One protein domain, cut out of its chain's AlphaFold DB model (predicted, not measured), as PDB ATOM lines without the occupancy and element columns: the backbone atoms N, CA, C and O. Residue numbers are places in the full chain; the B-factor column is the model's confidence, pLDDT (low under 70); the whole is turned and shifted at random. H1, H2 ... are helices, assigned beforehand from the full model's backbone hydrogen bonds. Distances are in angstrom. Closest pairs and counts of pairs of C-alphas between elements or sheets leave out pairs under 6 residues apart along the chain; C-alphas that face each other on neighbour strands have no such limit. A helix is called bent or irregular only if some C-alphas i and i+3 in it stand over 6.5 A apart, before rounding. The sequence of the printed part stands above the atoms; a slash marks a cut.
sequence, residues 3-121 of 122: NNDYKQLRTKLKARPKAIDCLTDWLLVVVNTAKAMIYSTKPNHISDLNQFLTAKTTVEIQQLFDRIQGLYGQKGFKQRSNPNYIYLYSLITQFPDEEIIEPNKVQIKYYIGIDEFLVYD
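What this domain is: This is residues 3 to 121 of the 122 residues of an uncharacterized protein of Lentilactobacillus rapi (UniProt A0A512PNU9). One long helix, H2, runs through the middle of a rounded body and is surrounded by the other helices. H3, H4 and H6 lie roughly lengthwise along one side of it, forming a four-helix bundle with it, while on the other side H5 crosses it steeply, short H7 packs on it, and H1 is set about perpendicular to it near its first residues. The printed part has 119 residues, with seven named helices in the order H1 to H7 and no named strand; its class is all helix. It is compact, with a radius of gyration of the C-alphas of 13.0 A and spans of 34 by 32 by 25 A.

Where its parts are: The longest helix, H2, has residues 23 to 41 and measures 27.2 A, from C-alpha 23 at (169.131, 110.495, 143.779) to C-alpha 41 at (145.523, 103.865, 131.939). H3, residues 43 to 54, measures 21.5 A and is irregular: C-alphas 44 and 47 are 7.7 A apart. H4, residues 58 to 72, measures 20.4 A. H6, residues 102 to 112, measures 15.5 A, and H5, residues 83 to 92, measures 14.4 A. H1, residues 3 to 14, measures 17.3 A and begins at C-alpha 3, (171.119, 105.122, 127.889). H7, residues 118 to 121, measures 4.9 A.

How they stand to each other: H2 is the hub and touches the six other helices. H2 and H4 run the same way at a shallow tilt of 13 degrees; their closest C-alphas, of Met 37 and Tyr 72, are 5.7 A apart. H2 and H6 also run the same way, at a shallow tilt of 34 degrees, only just short of steep, with the C-alphas of Leu 28 and Tyr 111 closest at 6.1 A. H2 and H3 form a helical hairpin at 29 degrees, closest at the C-alphas of Ile 38 and Ile 46, 6.2 A. H3 touches H6 with residues 49 to 53 alone, opposite ways at 9 degrees; the closest C-alphas, of Leu 53 and Lys 105, are 5.4 A apart. H4 and H6 are apart. H5 touches H2 at a steep tilt of 47 degrees, opposite ways, with the C-alphas of Val 30 and Ile 92 closest at 6.2 A. H7 touches H5, closest at the C-alphas of Asn 84 and Val 119, 5.3 A. H1 only just touches H2, with 3 pairs of C-alphas within 8 A, the closest those of Leu 9 and Asp 25 at 6.4 A; they are about perpendicular, at 86 degrees. Each O i to N i+4 pair is within hydrogen-bond range in H2, H4, H5 and H6, against 7 of 8 in H1 and 0 of 8 in H3, where 8 of 9 O i to N i+3 pairs are; H7 is too short for an i+4 pair.

The domain as a whole: The two C-alphas farthest apart, of Lys 75 and Pro 103, are 35.1 A apart. The printed part has no cut, and no link is long. Mean pLDDT of the printed part is 92.1; residues 3 and 75 are under 70.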
ATOM      1  N   ASN A   3     171.672 106.465 128.173       56.41
ATOM      2  CA  ASN A   3     171.119 105.122 127.889       56.41
ATOM      3  C   ASN A   3     171.841 104.009 128.696       56.41
ATOM      4  O   ASN A   3     171.402 102.864 128.779       56.41
ATOM      5  N   ASN A   4     172.994 104.353 129.281       71.00
ATOM      6  CA  ASN A   4     173.742 103.486 130.181       71.00
ATOM      7  C   ASN A   4     173.075 103.437 131.565       71.00
ATOM      8  O   ASN A   4     173.007 102.365 132.157       71.00
ATOM      9  N   ASP A   5     172.506 104.557 132.024       73.69
ATOM     10  CA  ASP A   5     171.905 104.688 133.355       73.69
ATOM     11  C   ASP A   5     170.703 103.750 133.519       73.69
ATOM     12  O   ASP A   5     170.631 103.010 134.496       73.69
ATOM     13  N   TYR A   6     169.815 103.667 132.515       82.44
ATOM     14  CA  TYR A   6     168.692 102.720 132.548       82.44
ATOM     15  C   TYR A   6     169.161 101.263 132.612       82.44
ATOM     16  O   TYR A   6     168.690 100.488 133.444       82.44
ATOM     17  N   LYS A   7     170.126 100.871 131.769       85.25
ATOM     18  CA  LYS A   7     170.645  99.491 131.737       85.25
ATOM     19  C   LYS A   7     171.367  99.114 133.030       85.25
ATOM     20  O   LYS A   7     171.210  97.991 133.519       85.25
ATOM     21  N   GLN A   8     172.142 100.042 133.586       87.50
ATOM     22  CA  GLN A   8     172.835  99.856 134.856       87.50
ATOM     23  C   GLN A   8     171.842  99.737 136.004       87.50
ATOM     24  O   GLN A   8     171.895  98.750 136.740       87.50
ATOM     25  N   LEU A   9     170.890 100.668 136.111       89.31
ATOM     26  CA  LEU A   9     169.865 100.620 137.146       89.31
ATOM     27  C   LEU A   9     169.030  99.346 137.037       89.31
ATOM     28  O   LEU A   9     168.841  98.656 138.031       89.31
ATOM     29  N   ARG A  10     168.592  98.963 135.835       89.56
ATOM     30  CA  ARG A  10     167.877  97.700 135.623       89.56
ATOM     31  C   ARG A  10     168.674  96.506 136.150       89.56
ATOM     32  O   ARG A  10     168.110  95.640 136.813       89.56
ATOM     33  N   THR A  11     169.977  96.460 135.880       90.88
ATOM     34  CA  THR A  11     170.858  95.391 136.379       90.88
ATOM     35  C   THR A  11     170.932  95.396 137.908       90.88
ATOM     36  O   THR A  11     170.784  94.337 138.515       90.88
ATOM     37  N   LYS A  12     171.066  96.573 138.538       91.62
ATOM     38  CA  LYS A  12     171.017  96.715 140.004       91.62
ATOM     39  C   LYS A  12     169.675  96.238 140.570       91.62
ATOM     40  O   LYS A  12     169.644  95.450 141.509       91.62
ATOM     41  N   LEU A  13     168.560  96.663 139.978       93.50
ATOM     42  CA  LEU A  13     167.208  96.359 140.451       93.50
ATOM     43  C   LEU A  13     166.842  94.875 140.328       93.50
ATOM     44  O   LEU A  13     166.072  94.382 141.152       93.50
ATOM     45  N   LYS A  14     167.424  94.136 139.372       91.44
ATOM     46  CA  LYS A  14     167.281  92.670 139.290       91.44
ATOM     47  C   LYS A  14     167.832  91.946 140.520       91.44
ATOM     48  O   LYS A  14     167.320  90.888 140.868       91.44
ATOM     49  N   ALA A  15     168.819  92.527 141.206       92.19
ATOM     50  CA  ALA A  15     169.329  92.003 142.473       92.19
ATOM     51  C   ALA A  15     168.410  92.306 143.676       92.19
ATOM     52  O   ALA A  15     168.715  91.887 144.790       92.19
ATOM     53  N   ARG A  16     167.288  93.012 143.463       92.56
ATOM     54  CA  ARG A  16     166.293  93.388 144.482       92.56
ATOM     55  C   ARG A  16     166.901  94.073 145.724       92.56
ATOM     56  O   ARG A  16     166.618  93.635 146.845       92.56
ATOM     57  N   PRO A  17     167.739  95.122 145.575       93.69
ATOM     58  CA  PRO A  17     168.177  95.917 146.719       93.69
ATOM     59  C   PRO A  17     166.980  96.427 147.527       93.69
ATOM     60  O   PRO A  17     165.917  96.709 146.984       93.69
ATOM     61  N   LYS A  18     167.148  96.553 148.845       92.19
ATOM     62  CA  LYS A  18     166.066  97.000 149.738       92.19
ATOM     63  C   LYS A  18     165.862  98.515 149.739       92.19
ATOM     64  O   LYS A  18     164.811  98.964 150.174       92.19
ATOM     65  N   ALA A  19     166.853  99.270 149.274       91.81
ATOM     66  CA  ALA A  19     166.848 100.724 149.231       91.81
ATOM     67  C   ALA A  19     167.632 101.222 148.008       91.81
ATOM     68  O   ALA A  19     168.449 100.487 147.447       91.81
ATOM     69  N   ILE A  20     167.379 102.473 147.625       92.19
ATOM     70  CA  ILE A  20     168.188 103.231 146.669       92.19
ATOM     71  C   ILE A  20     168.913 104.316 147.459       92.19
ATOM     72  O   ILE A  20     168.290 105.012 148.254       92.19
ATOM     73  N   ASP A  21     170.214 104.442 147.243       88.69
ATOM     74  CA  ASP A  21     171.110 105.338 147.978       88.69
ATOM     75  C   ASP A  21     171.574 106.548 147.156       88.69
ATOM     76  O   ASP A  21     172.293 107.399 147.675       88.69
ATOM     77  N   CYS A  22     171.173 106.648 145.883       92.31
ATOM     78  CA  CYS A  22     171.510 107.784 145.039       92.31
ATOM     79  C   CYS A  22     170.283 108.385 144.343       92.31
ATOM     80  O   CYS A  22     169.421 107.684 143.805       92.31
ATOM     81  N   LEU A  23     170.243 109.718 144.318       95.38
ATOM     82  CA  LEU A  23     169.131 110.495 143.779       95.38
ATOM     83  C   LEU A  23     168.857 110.187 142.301       95.38
ATOM     84  O   LEU A  23     167.706 110.068 141.899       95.38
ATOM     85  N   THR A  24     169.900 109.997 141.492       94.50
ATOM     86  CA  THR A  24     169.770 109.673 140.061       94.50
ATOM     87  C   THR A  24     168.961 108.391 139.830       94.50
ATOM     88  O   THR A  24     168.011 108.392 139.044       94.50
ATOM     89  N   ASP A  25     169.304 107.310 140.538       94.69
ATOM     90  CA  ASP A  25     168.610 106.025 140.414       94.69
ATOM     91  C   ASP A  25     167.168 106.144 140.931       94.69
ATOM     92  O   ASP A  25     166.236 105.616 140.318       94.69
ATOM     93  N   TRP A  26     166.962 106.892 142.020       97.00
ATOM     94  CA  TRP A  26     165.636 107.109 142.596       97.00
ATOM     95  C   TRP A  26     164.718 107.906 141.661       97.00
ATOM     96  O   TRP A  26     163.583 107.492 141.419       97.00
ATOM     97  N   LEU A  27     165.218 108.992 141.061       97.12
ATOM     98  CA  LEU A  27     164.480 109.793 140.081       97.12
ATOM     99  C   LEU A  27     164.044 108.946 138.885       97.12
ATOM    100  O   LEU A  27     162.904 109.057 138.432       97.12
ATOM    101  N   LEU A  28     164.922 108.067 138.394       95.69
ATOM    102  CA  LEU A  28     164.572 107.155 137.313       95.69
ATOM    103  C   LEU A  28     163.468 106.178 137.741       95.69
ATOM    104  O   LEU A  28     162.497 106.008 137.002       95.69
ATOM    105  N   VAL A  29     163.559 105.576 138.933       96.44
ATOM    106  CA  VAL A  29     162.505 104.683 139.449       96.44
ATOM    107  C   VAL A  29     161.167 105.405 139.585       96.44
ATOM    108  O   VAL A  29     160.155 104.887 139.102       96.44
ATOM    109  N   VAL A  30     161.141 106.593 140.193       97.50
ATOM    110  CA  VAL A  30     159.917 107.386 140.381       97.50
ATOM    111  C   VAL A  30     159.268 107.721 139.048       97.50
ATOM    112  O   VAL A  30     158.090 107.415 138.838       97.50
ATOM    113  N   VAL A  31     160.034 108.317 138.130       97.00
ATOM    114  CA  VAL A  31     159.519 108.759 136.831       97.00
ATOM    115  C   VAL A  31     159.022 107.565 136.025       97.00
ATOM    116  O   VAL A  31     157.918 107.608 135.484       97.00
ATOM    117  N   ASN A  32     159.789 106.472 135.981       95.50
ATOM    118  CA  ASN A  32     159.422 105.281 135.222       95.50
ATOM    119  C   ASN A  32     158.159 104.604 135.779       95.50
ATOM    120  O   ASN A  32     157.256 104.240 135.022       95.50
ATOM    121  N   THR A  33     158.055 104.498 137.106       95.56
ATOM    122  CA  THR A  33     156.898 103.889 137.777       95.56
ATOM    123  C   THR A  33     155.637 104.735 137.587       95.56
ATOM    124  O   THR A  33     154.576 104.198 137.261       95.56
ATOM    125  N   ALA A  34     155.747 106.062 137.709       96.19
ATOM    126  CA  ALA A  34     154.656 106.991 137.418       96.19
ATOM    127  C   ALA A  34     154.216 106.909 135.950       96.19
ATOM    128  O   ALA A  34     153.023 106.801 135.652       96.19
ATOM    129  N   LYS A  35     155.183 106.877 135.027       95.25
ATOM    130  CA  LYS A  35     154.933 106.730 133.592       95.25
ATOM    131  C   LYS A  35     154.206 105.426 133.275       95.25
ATOM    132  O   LYS A  35     153.261 105.455 132.494       95.25
ATOM    133  N   ALA A  36     154.580 104.305 133.895       93.12
ATOM    134  CA  ALA A  36     153.894 103.025 133.709       93.12
ATOM    135  C   ALA A  36     152.410 103.100 134.113       93.12
ATOM    136  O   ALA A  36     151.543 102.598 133.389       93.12
ATOM    137  N   MET A  37     152.098 103.770 135.230       93.88
ATOM    138  CA  MET A  37     150.714 103.986 135.670       93.88
ATOM    139  C   MET A  37     149.921 104.804 134.645       93.88
ATOM    140  O   MET A  37     148.855 104.371 134.210       93.88
ATOM    141  N   ILE A  38     150.458 105.942 134.201       93.56
ATOM    142  CA  ILE A  38     149.786 106.816 133.229       93.56
ATOM    143  C   ILE A  38     149.631 106.113 131.878       93.56
ATOM    144  O   ILE A  38     148.527 106.042 131.347       93.56
ATOM    145  N   TYR A  39     150.707 105.540 131.338       91.25
ATOM    146  CA  TYR A  39     150.696 104.896 130.024       91.25
ATOM    147  C   TYR A  39     149.700 103.736 129.955       91.25
ATOM    148  O   TYR A  39     148.975 103.586 128.981       91.25
ATOM    149  N   SER A  40     149.607 102.934 131.014       87.69
ATOM    150  CA  SER A  40     148.675 101.802 131.054       87.69
ATOM    151  C   SER A  40     147.196 102.193 131.196       87.69
ATOM    152  O   SER A  40     146.330 101.364 130.920       87.69
ATOM    153  N   THR A  41     146.894 103.421 131.633       89.94
ATOM    154  CA  THR A  41     145.523 103.865 131.939       89.94
ATOM    155  C   THR A  41     145.019 104.964 131.013       89.94
ATOM    156  O   THR A  41     143.899 104.871 130.512       89.94
ATOM    157  N   LYS A  42     145.826 106.001 130.774       89.44
ATOM    158  CA  LYS A  42     145.549 107.136 129.884       89.44
ATOM    159  C   LYS A  42     146.850 107.605 129.202       89.44
ATOM    160  O   LYS A  42     147.411 108.621 129.610       89.44
ATOM    161  N   PRO A  43     147.320 106.927 128.136       86.12
ATOM    162  CA  PRO A  43     148.571 107.271 127.445       86.12
ATOM    163  C   PRO A  43     148.693 108.747 127.037       86.12
ATOM    164  O   PRO A  43     149.764 109.338 127.149       86.12
ATOM    165  N   ASN A  44     147.580 109.370 126.641       89.50
ATOM    166  CA  ASN A  44     147.529 110.778 126.229       89.50
ATOM    167  C   ASN A  44     147.833 111.772 127.368       89.50
ATOM    168  O   ASN A  44     147.925 112.967 127.115       89.50
ATOM    169  N   HIS A  45     147.968 111.302 128.611       92.31
ATOM    170  CA  HIS A  45     148.225 112.122 129.796       92.31
ATOM    171  C   HIS A  45     149.685 112.042 130.275       92.31
ATOM    172  O   HIS A  45     149.994 112.488 131.377       92.31
ATOM    173  N   ILE A  46     150.617 111.503 129.475       91.75
ATOM    174  CA  ILE A  46     152.048 111.450 129.846       91.75
ATOM    175  C   ILE A  46     152.623 112.834 130.190       91.75
ATOM    176  O   ILE A  46     153.536 112.925 131.012       91.75
ATOM    177  N   SER A  47     152.064 113.913 129.637       92.88
ATOM    178  CA  SER A  47     152.448 115.286 129.978       92.88
ATOM    179  C   SER A  47     152.265 115.639 131.457       92.88
ATOM    180  O   SER A  47     152.912 116.574 131.921       92.88
ATOM    181  N   ASP A  48     151.448 114.901 132.216       94.44
ATOM    182  CA  ASP A  48     151.283 115.114 133.658       94.44
ATOM    183  C   ASP A  48     152.592 114.909 134.432       94.44
ATOM    184  O   ASP A  48     152.788 115.539 135.470       94.44
ATOM    185  N   LEU A  49     153.527 114.110 133.898       96.19
ATOM    186  CA  LEU A  49     154.859 113.921 134.482       96.19
ATOM    187  C   LEU A  49     155.695 115.206 134.496       96.19
ATOM    188  O   LEU A  49     156.612 115.322 135.305       96.19
ATOM    189  N   ASN A  50     155.372 116.197 133.657       96.31
ATOM    190  CA  ASN A  50     156.071 117.484 133.659       96.31
ATOM    191  C   ASN A  50     155.908 118.237 134.988       96.31
ATOM    192  O   ASN A  50     156.715 119.116 135.276       96.31
ATOM    193  N   GLN A  51     154.921 117.878 135.820       96.44
ATOM    194  CA  GLN A  51     154.782 118.424 137.172       96.44
ATOM    195  C   GLN A  51     156.013 118.123 138.044       96.44
ATOM    196  O   GLN A  51     156.368 118.941 138.883       96.44
ATOM    197  N   PHE A  52     156.735 117.019 137.814       97.69
ATOM    198  CA  PHE A  52     157.977 116.741 138.549       97.69
ATOM    199  C   PHE A  52     159.072 117.791 138.312       97.69
ATOM    200  O   PHE A  52     159.946 117.959 139.155       97.69
ATOM    201  N   LEU A  53     159.020 118.537 137.203       97.38
ATOM    202  CA  LEU A  53     160.003 119.581 136.892       97.38
ATOM    203  C   LEU A  53     159.846 120.830 137.773       97.38
ATOM    204  O   LEU A  53     160.756 121.657 137.819       97.38
ATOM    205  N   THR A  54     158.708 120.987 138.457       96.56
ATOM    206  CA  THR A  54     158.471 122.115 139.368       96.56
ATOM    207  C   THR A  54     158.892 121.821 140.804       96.56
ATOM    208  O   THR A  54     158.888 122.742 141.617       96.56
ATOM    209  N   ALA A  55     159.226 120.566 141.116       97.56
ATOM    210  CA  ALA A  55     159.594 120.156 142.459       97.56
ATOM    211  C   ALA A  55     160.954 120.733 142.876       97.56
ATOM    212  O   ALA A  55     161.883 120.837 142.069       97.56
ATOM    213  N   LYS A  56     161.045 121.098 144.151       97.88
ATOM    214  CA  LYS A  56     162.245 121.601 144.822       97.88
ATOM    215  C   LYS A  56     162.884 120.558 145.725       97.88
ATOM    216  O   LYS A  56     164.063 120.687 146.026       97.88
ATOM    217  N   THR A  57     162.134 119.538 146.137       98.25
ATOM    218  CA  THR A  57     162.641 118.453 146.981       98.25
ATOM    219  C   THR A  57     162.118 117.089 146.543       98.25
ATOM    220  O   THR A  57     161.107 116.984 145.837       98.25
ATOM    221  N   THR A  58     162.790 116.022 146.971       97.81
ATOM    222  CA  THR A  58     162.317 114.640 146.784       97.81
ATOM    223  C   THR A  58     160.966 114.406 147.462       97.81
ATOM    224  O   THR A  58     160.128 113.698 146.905       97.81
ATOM    225  N   VAL A  59     160.688 115.071 148.590       97.19
ATOM    226  CA  VAL A  59     159.371 115.039 149.252       97.19
ATOM    227  C   VAL A  59     158.273 115.601 148.343       97.19
ATOM    228  O   VAL A  59     157.214 114.989 148.212       97.19
ATOM    229  N   GLU A  60     158.513 116.729 147.666       97.88
ATOM    230  CA  GLU A  60     157.552 117.278 146.697       97.88
ATOM    231  C   GLU A  60     157.345 116.329 145.504       97.88
ATOM    232  O   GLU A  60     156.213 116.134 145.048       97.88
ATOM    233  N   ILE A  61     158.410 115.676 145.023       98.12
ATOM    234  CA  ILE A  61     158.300 114.637 143.988       98.12
ATOM    235  C   ILE A  61     157.439 113.464 144.479       98.12
ATOM    236  O   ILE A  61     156.585 112.986 143.729       98.12
ATOM    237  N   GLN A  62     157.609 113.016 145.723       97.25
ATOM    238  CA  GLN A  62     156.806 111.936 146.294       97.25
ATOM    239  C   GLN A  62     155.324 112.324 146.401       97.25
ATOM    240  O   GLN A  62     154.461 111.547 146.004       97.25
ATOM    241  N   GLN A  63     155.011 113.551 146.822       97.19
ATOM    242  CA  GLN A  63     153.627 114.048 146.853       97.19
ATOM    243  C   GLN A  63     152.987 114.073 145.456       97.19
ATOM    244  O   GLN A  63     151.824 113.701 145.276       97.19
ATOM    245  N   LEU A  64     153.748 114.492 144.441       97.62
ATOM    246  CA  LEU A  64     153.304 114.450 143.047       97.62
ATOM    247  C   LEU A  64     153.110 113.008 142.559       97.62
ATOM    248  O   LEU A  64     152.142 112.724 141.851       97.62
ATOM    249  N   PHE A  65     153.987 112.090 142.965       97.19
ATOM    250  CA  PHE A  65     153.848 110.668 142.672       97.19
ATOM    251  C   PHE A  65     152.574 110.095 143.301       97.19
ATOM    252  O   PHE A  65     151.801 109.442 142.601       97.19
ATOM    253  N   ASP A  66     152.302 110.388 144.572       95.31
ATOM    254  CA  ASP A  66     151.100 109.939 145.280       95.31
ATOM    255  C   ASP A  66     149.829 110.482 144.614       95.31
ATOM    256  O   ASP A  66     148.840 109.761 144.446       95.31
ATOM    257  N   ARG A  67     149.861 111.731 144.130       95.44
ATOM    258  CA  ARG A  67     148.774 112.302 143.322       95.44
ATOM    259  C   ARG A  67     148.569 111.526 142.018       95.44
ATOM    260  O   ARG A  67     147.430 111.199 141.681       95.44
ATOM    261  N   ILE A  68     149.642 111.214 141.289       95.06
ATOM    262  CA  ILE A  68     149.580 110.387 140.072       95.06
ATOM    263  C   ILE A  68     149.030 108.996 140.409       95.06
ATOM    264  O   ILE A  68     148.150 108.502 139.709       95.06
ATOM    265  N   GLN A  69     149.478 108.377 141.499       93.06
ATOM    266  CA  GLN A  69     148.968 107.087 141.958       93.06
ATOM    267  C   GLN A  69     147.472 107.159 142.296       93.06
ATOM    268  O   GLN A  69     146.715 106.260 141.933       93.06
ATOM    269  N   GLY A  70     147.009 108.243 142.921       92.44
ATOM    270  CA  GLY A  70     145.593 108.476 143.196       92.44
ATOM    271  C   GLY A  70     144.741 108.609 141.929       92.44
ATOM    272  O   GLY A  70     143.624 108.094 141.895       92.44
ATOM    273  N   LEU A  71     145.271 109.253 140.883       92.25
ATOM    274  CA  LEU A  71     144.579 109.473 139.607       92.25
ATOM    275  C   LEU A  71     144.609 108.248 138.679       92.25
ATOM    276  O   LEU A  71     143.611 107.940 138.027       92.25
ATOM    277  N   TYR A  72     145.748 107.559 138.616       92.56
ATOM    278  CA  TYR A  72     146.052 106.551 137.596       92.56
ATOM    279  C   TYR A  72     146.284 105.150 138.173       92.56
ATOM    280  O   TYR A  72     146.095 104.163 137.472       92.56
ATOM    281  N   GLY A  73     146.629 105.019 139.453       85.38
ATOM    282  CA  GLY A  73     146.890 103.739 140.130       85.38
ATOM    283  C   GLY A  73     145.635 102.974 140.579       85.38
ATOM    284  O   GLY A  73     145.743 101.992 141.317       85.38
ATOM    285  N   GLN A  74     144.440 103.413 140.169       82.44
ATOM    286  CA  GLN A  74     143.156 102.798 140.533       82.44
ATOM    287  C   GLN A  74     142.642 101.805 139.466       82.44
ATOM    288  O   GLN A  74     143.423 101.101 138.823       82.44
ATOM    289  N   LYS A  75     141.310 101.682 139.306       68.69
ATOM    290  CA  LYS A  75     140.668 100.814 138.303       68.69
ATOM    291  C   LYS A  75     141.189 101.173 136.905       68.69
ATOM    292  O   LYS A  75     140.883 102.239 136.387       68.69
ATOM    293  N   GLY A  76     141.979 100.275 136.319       74.69
ATOM    294  CA  GLY A  76     142.627 100.460 135.016       74.69
ATOM    295  C   GLY A  76     144.108 100.087 135.034       74.69
ATOM    296  O   GLY A  76     144.606  99.533 134.056       74.69
ATOM    297  N   PHE A  77     144.800 100.292 136.161       87.38
ATOM    298  CA  PHE A  77     146.209  99.931 136.275       87.38
ATOM    299  C   PHE A  77     146.382  98.433 136.544       87.38
ATOM    300  O   PHE A  77     146.380  97.968 137.685       87.38
ATOM    301  N   LYS A  78     146.551  97.654 135.471       83.25
ATOM    302  CA  LYS A  78     146.669  96.186 135.542       83.25
ATOM    303  C   LYS A  78     147.888  95.696 136.331       83.25
ATOM    304  O   LYS A  78     147.883  94.563 136.794       83.25
ATOM    305  N   GLN A  79     148.912  96.535 136.506       85.31
ATOM    306  CA  GLN A  79     150.144  96.164 137.209       85.31
ATOM    307  C   GLN A  79     150.108  96.480 138.710       85.31
ATOM    308  O   GLN A  79     151.107  96.283 139.390       85.31
ATOM    309  N   ARG A  80     148.968  96.917 139.260       85.94
ATOM    310  CA  ARG A  80     148.841  97.249 140.689       85.94
ATOM    311  C   ARG A  80     149.258  96.105 141.620       85.94
ATOM    312  O   ARG A  80     149.824  96.358 142.677       85.94
ATOM    313  N   SER A  81     148.975  94.861 141.239       87.56
ATOM    314  CA  SER A  81     149.359  93.656 141.983       87.56
ATOM    315  C   SER A  81     150.644  93.002 141.464       87.56
ATOM    316  O   SER A  81     150.989  91.910 141.910       87.56
ATOM    317  N   ASN A  82     151.340  93.619 140.503       90.75
ATOM    318  CA  ASN A  82     152.584  93.078 139.969       90.75
ATOM    319  C   ASN A  82     153.693  93.191 141.040       90.75
ATOM    320  O   ASN A  82     153.931  94.294 141.541       90.75
ATOM    321  N   PRO A  83     154.412  92.098 141.366       92.62
ATOM    322  CA  PRO A  83     155.527  92.128 142.315       92.62
ATOM    323  C   PRO A  83     156.616  93.155 141.979       92.62
ATOM    324  O   PRO A  83     157.228  93.720 142.880       92.62
ATOM    325  N   ASN A  84     156.860  93.428 140.696       94.31
ATOM    326  CA  ASN A  84     157.799  94.451 140.236       94.31
ATOM    327  C   ASN A  84     157.303  95.851 140.573       94.31
ATOM    328  O   ASN A  84     158.075  96.658 141.073       94.31
ATOM    329  N   TYR A  85     156.018  96.129 140.351       93.94
ATOM    330  CA  TYR A  85     155.433  97.414 140.728       93.94
ATOM    331  C   TYR A  85     155.478  97.621 142.244       93.94
ATOM    332  O   TYR A  85     155.924  98.671 142.695       93.94
ATOM    333  N   ILE A  86     155.078  96.614 143.028       93.06
ATOM    334  CA  ILE A  86     155.109  96.676 144.499       93.06
ATOM    335  C   ILE A  86     156.538  96.936 144.991       93.06
ATOM    336  O   ILE A  86     156.760  97.781 145.856       93.06
ATOM    337  N   TYR A  87     157.511  96.243 144.403       95.31
ATOM    338  CA  TYR A  87     158.922  96.439 144.696       95.31
ATOM    339  C   TYR A  87     159.392  97.862 144.360       95.31
ATOM    340  O   TYR A  87     159.916  98.540 145.239       95.31
ATOM    341  N   LEU A  88     159.156  98.347 143.139       95.31
ATOM    342  CA  LEU A  88     159.541  99.703 142.735       95.31
ATOM    343  C   LEU A  88     158.882 100.767 143.621       95.31
ATOM    344  O   LEU A  88     159.561 101.678 144.080       95.31
ATOM    345  N   TYR A  89     157.592 100.612 143.930       93.88
ATOM    346  CA  TYR A  89     156.872 101.492 144.849       93.88
ATOM    347  C   TYR A  89     157.526 101.532 146.237       93.88
ATOM    348  O   TYR A  89     157.709 102.610 146.795       93.88
ATOM    349  N   SER A  90     157.953 100.382 146.772       94.44
ATOM    350  CA  SER A  90     158.622 100.339 148.078       94.44
ATOM    351  C   SER A  90     159.926 101.146 148.111       94.44
ATOM    352  O   SER A  90     160.196 101.809 149.112       94.44
ATOM    353  N   LEU A  91     160.686 101.164 147.009       95.38
ATOM    354  CA  LEU A  91     161.919 101.950 146.894       95.38
ATOM    355  C   LEU A  91     161.642 103.454 146.862       95.38
ATOM    356  O   LEU A  91     162.430 104.233 147.390       95.38
ATOM    357  N   ILE A  92     160.519 103.860 146.261       94.94
ATOM    358  CA  ILE A  92     160.124 105.270 146.174       94.94
ATOM    359  C   ILE A  92     159.875 105.839 147.572       94.94
ATOM    360  O   ILE A  92     160.375 106.909 147.892       94.94
ATOM    361  N   THR A  93     159.157 105.092 148.414       90.88
ATOM    362  CA  THR A  93     158.690 105.556 149.734       90.88
ATOM    363  C   THR A  93     159.770 105.704 150.810       90.88
ATOM    364  O   THR A  93     159.469 106.195 151.894       90.88
ATOM    365  N   GLN A  94     161.000 105.249 150.553       88.75
ATOM    366  CA  GLN A  94     162.068 105.152 151.561       88.75
ATOM    367  C   GLN A  94     163.217 106.147 151.347       88.75
ATOM    368  O   GLN A  94     164.233 106.056 152.033       88.75
ATOM    369  N   PHE A  95     163.098 107.062 150.386       93.81
ATOM    370  CA  PHE A  95     164.200 107.949 150.019       93.81
ATOM    371  C   PHE A  95     164.240 109.203 150.907       93.81
ATOM    372  O   PHE A  95     163.177 109.733 151.243       93.81
ATOM    373  N   PRO A  96     165.432 109.670 151.324       94.12
ATOM    374  CA  PRO A  96     165.560 110.851 152.172       94.12
ATOM    375  C   PRO A  96     165.104 112.139 151.473       94.12
ATOM    376  O   PRO A  96     164.997 112.213 150.246       94.12
ATOM    377  N   ASP A  97     164.854 113.169 152.282       96.12
ATOM    378  CA  ASP A  97     164.609 114.520 151.781       96.12
ATOM    379  C   ASP A  97     165.912 115.107 151.222       96.12
ATOM    380  O   ASP A  97     166.898 115.262 151.947       96.12
ATOM    381  N   GLU A  98     165.917 115.398 149.927       96.38
ATOM    382  CA  GLU A  98     167.036 115.991 149.202       96.38
ATOM    383  C   GLU A  98     166.531 117.104 148.281       96.38
ATOM    384  O   GLU A  98     165.410 117.056 147.766       96.38
ATOM    385  N   GLU A  99     167.376 118.108 148.045       97.75
ATOM    386  CA  GLU A  99     167.077 119.209 147.130       97.75
ATOM    387  C   GLU A  99     167.115 118.751 145.663       97.75
ATOM    388  O   GLU A  99     167.984 117.990 145.239       97.75
ATOM    389  N   ILE A 100     166.183 119.267 144.861       97.94
ATOM    390  CA  ILE A 100     166.111 119.057 143.416       97.94
ATOM    391  C   ILE A 100     166.678 120.282 142.707       97.94
ATOM    392  O   ILE A 100     166.025 121.321 142.573       97.94
ATOM    393  N   ILE A 101     167.897 120.131 142.197       96.94
ATOM    394  CA  ILE A 101     168.602 121.168 141.443       96.94
ATOM    395  C   ILE A 101     168.384 121.012 139.930       96.94
ATOM    396  O   ILE A 101     167.868 120.006 139.441       96.94
ATOM    397  N   GLU A 102     168.787 122.012 139.145       96.62
ATOM    398  CA  GLU A 102     168.583 122.016 137.686       96.62
ATOM    399  C   GLU A 102     169.116 120.764 136.954       96.62
ATOM    400  O   GLU A 102     168.390 120.220 136.116       96.62
ATOM    401  N   PRO A 103     170.306 120.215 137.280       95.75
ATOM    402  CA  PRO A 103     170.742 118.932 136.728       95.75
ATOM    403  C   PRO A 103     169.740 117.786 136.931       95.75
ATOM    404  O   PRO A 103     169.529 116.991 136.014       95.75
ATOM    405  N   ASN A 104     169.064 117.725 138.082       96.38
ATOM    406  CA  ASN A 104     168.042 116.711 138.341       96.38
ATOM    407  C   ASN A 104     166.815 116.912 137.452       96.38
ATOM    408  O   ASN A 104     166.265 115.945 136.932       96.38
ATOM    409  N   LYS A 105     166.407 118.159 137.201       96.88
ATOM    410  CA  LYS A 105     165.286 118.459 136.293       96.88
ATOM    411  C   LYS A 105     165.594 118.047 134.856       96.88
ATOM    412  O   LYS A 105     164.723 117.516 134.163       96.88
ATOM    413  N   VAL A 106     166.843 118.221 134.417       95.75
ATOM    414  CA  VAL A 106     167.313 117.709 133.119       95.75
ATOM    415  C   VAL A 106     167.217 116.179 133.071       95.75
ATOM    416  O   VAL A 106     166.713 115.641 132.083       95.75
ATOM    417  N   GLN A 107     167.623 115.480 134.139       94.56
ATOM    418  CA  GLN A 107     167.487 114.020 134.251       94.56
ATOM    419  C   GLN A 107     166.019 113.574 134.214       94.56
ATOM    420  O   GLN A 107     165.671 112.711 133.413       94.56
ATOM    421  N   ILE A 108     165.139 114.202 135.002       96.56
ATOM    422  CA  ILE A 108     163.695 113.918 135.018       96.56
ATOM    423  C   ILE A 108     163.118 114.044 133.606       96.56
ATOM    424  O   ILE A 108     162.467 113.120 133.116       96.56
ATOM    425  N   LYS A 109     163.393 115.159 132.916       95.75
ATOM    426  CA  LYS A 109     162.909 115.393 131.550       95.75
ATOM    427  C   LYS A 109     163.402 114.320 130.578       95.75
ATOM    428  O   LYS A 109     162.639 113.877 129.721       95.75
ATOM    429  N   TYR A 110     164.653 113.890 130.719       93.25
ATOM    430  CA  TYR A 110     165.196 112.789 129.933       93.25
ATOM    431  C   TYR A 110     164.473 111.464 130.227       93.25
ATOM    432  O   TYR A 110     164.038 110.791 129.292       93.25
ATOM    433  N   TYR A 111     164.267 111.117 131.501       94.56
ATOM    434  CA  TYR A 111     163.600 109.875 131.913       94.56
ATOM    435  C   TYR A 111     162.139 109.793 131.463       94.56
ATOM    436  O   TYR A 111     161.679 108.715 131.089       94.56
ATOM    437  N   ILE A 112     161.423 110.922 131.403       94.25
ATOM    438  CA  ILE A 112     160.070 110.984 130.818       94.25
ATOM    439  C   ILE A 112     160.083 110.495 129.356       94.25
ATOM    440  O   ILE A 112     159.153 109.809 128.917       94.25
ATOM    441  N   GLY A 113     161.150 110.801 128.614       91.31
ATOM    442  CA  GLY A 113     161.324 110.439 127.207       91.31
ATOM    443  C   GLY A 113     161.754 108.992 126.937       91.31
ATOM    444  O   GLY A 113     161.697 108.572 125.785       91.31
ATOM    445  N   ILE A 114     162.163 108.212 127.947       90.31
ATOM    446  CA  ILE A 114     162.601 106.813 127.761       90.31
ATOM    447  C   ILE A 114     161.395 105.907 127.497       90.31
ATOM    448  O   ILE A 114     160.513 105.817 128.346       90.31
ATOM    449  N   ASP A 115     161.360 105.196 126.370       87.19
ATOM    450  CA  ASP A 115     160.233 104.333 125.964       87.19
ATOM    451  C   ASP A 115     160.312 102.888 126.505       87.19
ATOM    452  O   ASP A 115     159.893 101.926 125.869       87.19
ATOM    453  N   GLU A 116     160.881 102.729 127.698       89.25
ATOM    454  CA  GLU A 116     161.089 101.445 128.375       89.25
ATOM    455  C   GLU A 116     160.478 101.510 129.781       89.25
ATOM    456  O   GLU A 116     160.443 102.575 130.408       89.25
ATOM    457  N   PHE A 117     159.983 100.385 130.300       90.94
ATOM    458  CA  PHE A 117     159.264 100.341 131.577       90.94
ATOM    459  C   PHE A 117     159.820  99.240 132.483       90.94
ATOM    460  O   PHE A 117     159.617  98.050 132.241       90.94
ATOM    461  N   LEU A 118     160.412  99.640 133.611       90.06
ATOM    462  CA  LEU A 118     160.994  98.745 134.613       90.06
ATOM    463  C   LEU A 118     159.974  97.736 135.159       90.06
ATOM    464  O   LEU A 118     160.327  96.599 135.449       90.06
ATOM    465  N   VAL A 119     158.697  98.118 135.256       89.75
ATOM    466  CA  VAL A 119     157.621  97.224 135.722       89.75
ATOM    467  C   VAL A 119     157.521  95.944 134.875       89.75
ATOM    468  O   VAL A 119     157.220  94.884 135.428       89.75
ATOM    469  N   TYR A 120     157.795  96.015 133.566       85.75
ATOM    470  CA  TYR A 120     157.720  94.866 132.650       85.75
ATOM    471  C   TYR A 120     159.056  94.128 132.478       85.75
ATOM    472  O   TYR A 120     159.065  93.001 131.991       85.75
ATOM    473  N   ASP A 121     160.167  94.740 132.894       81.81
ATOM    474  CA  ASP A 121     161.526  94.333 132.510       81.81
ATOM    475  C   ASP A 121     162.377  93.725 133.644       81.81
ATOM    476  O   ASP A 121     163.532  93.325 133.391       81.81
TER     477      ASP A 121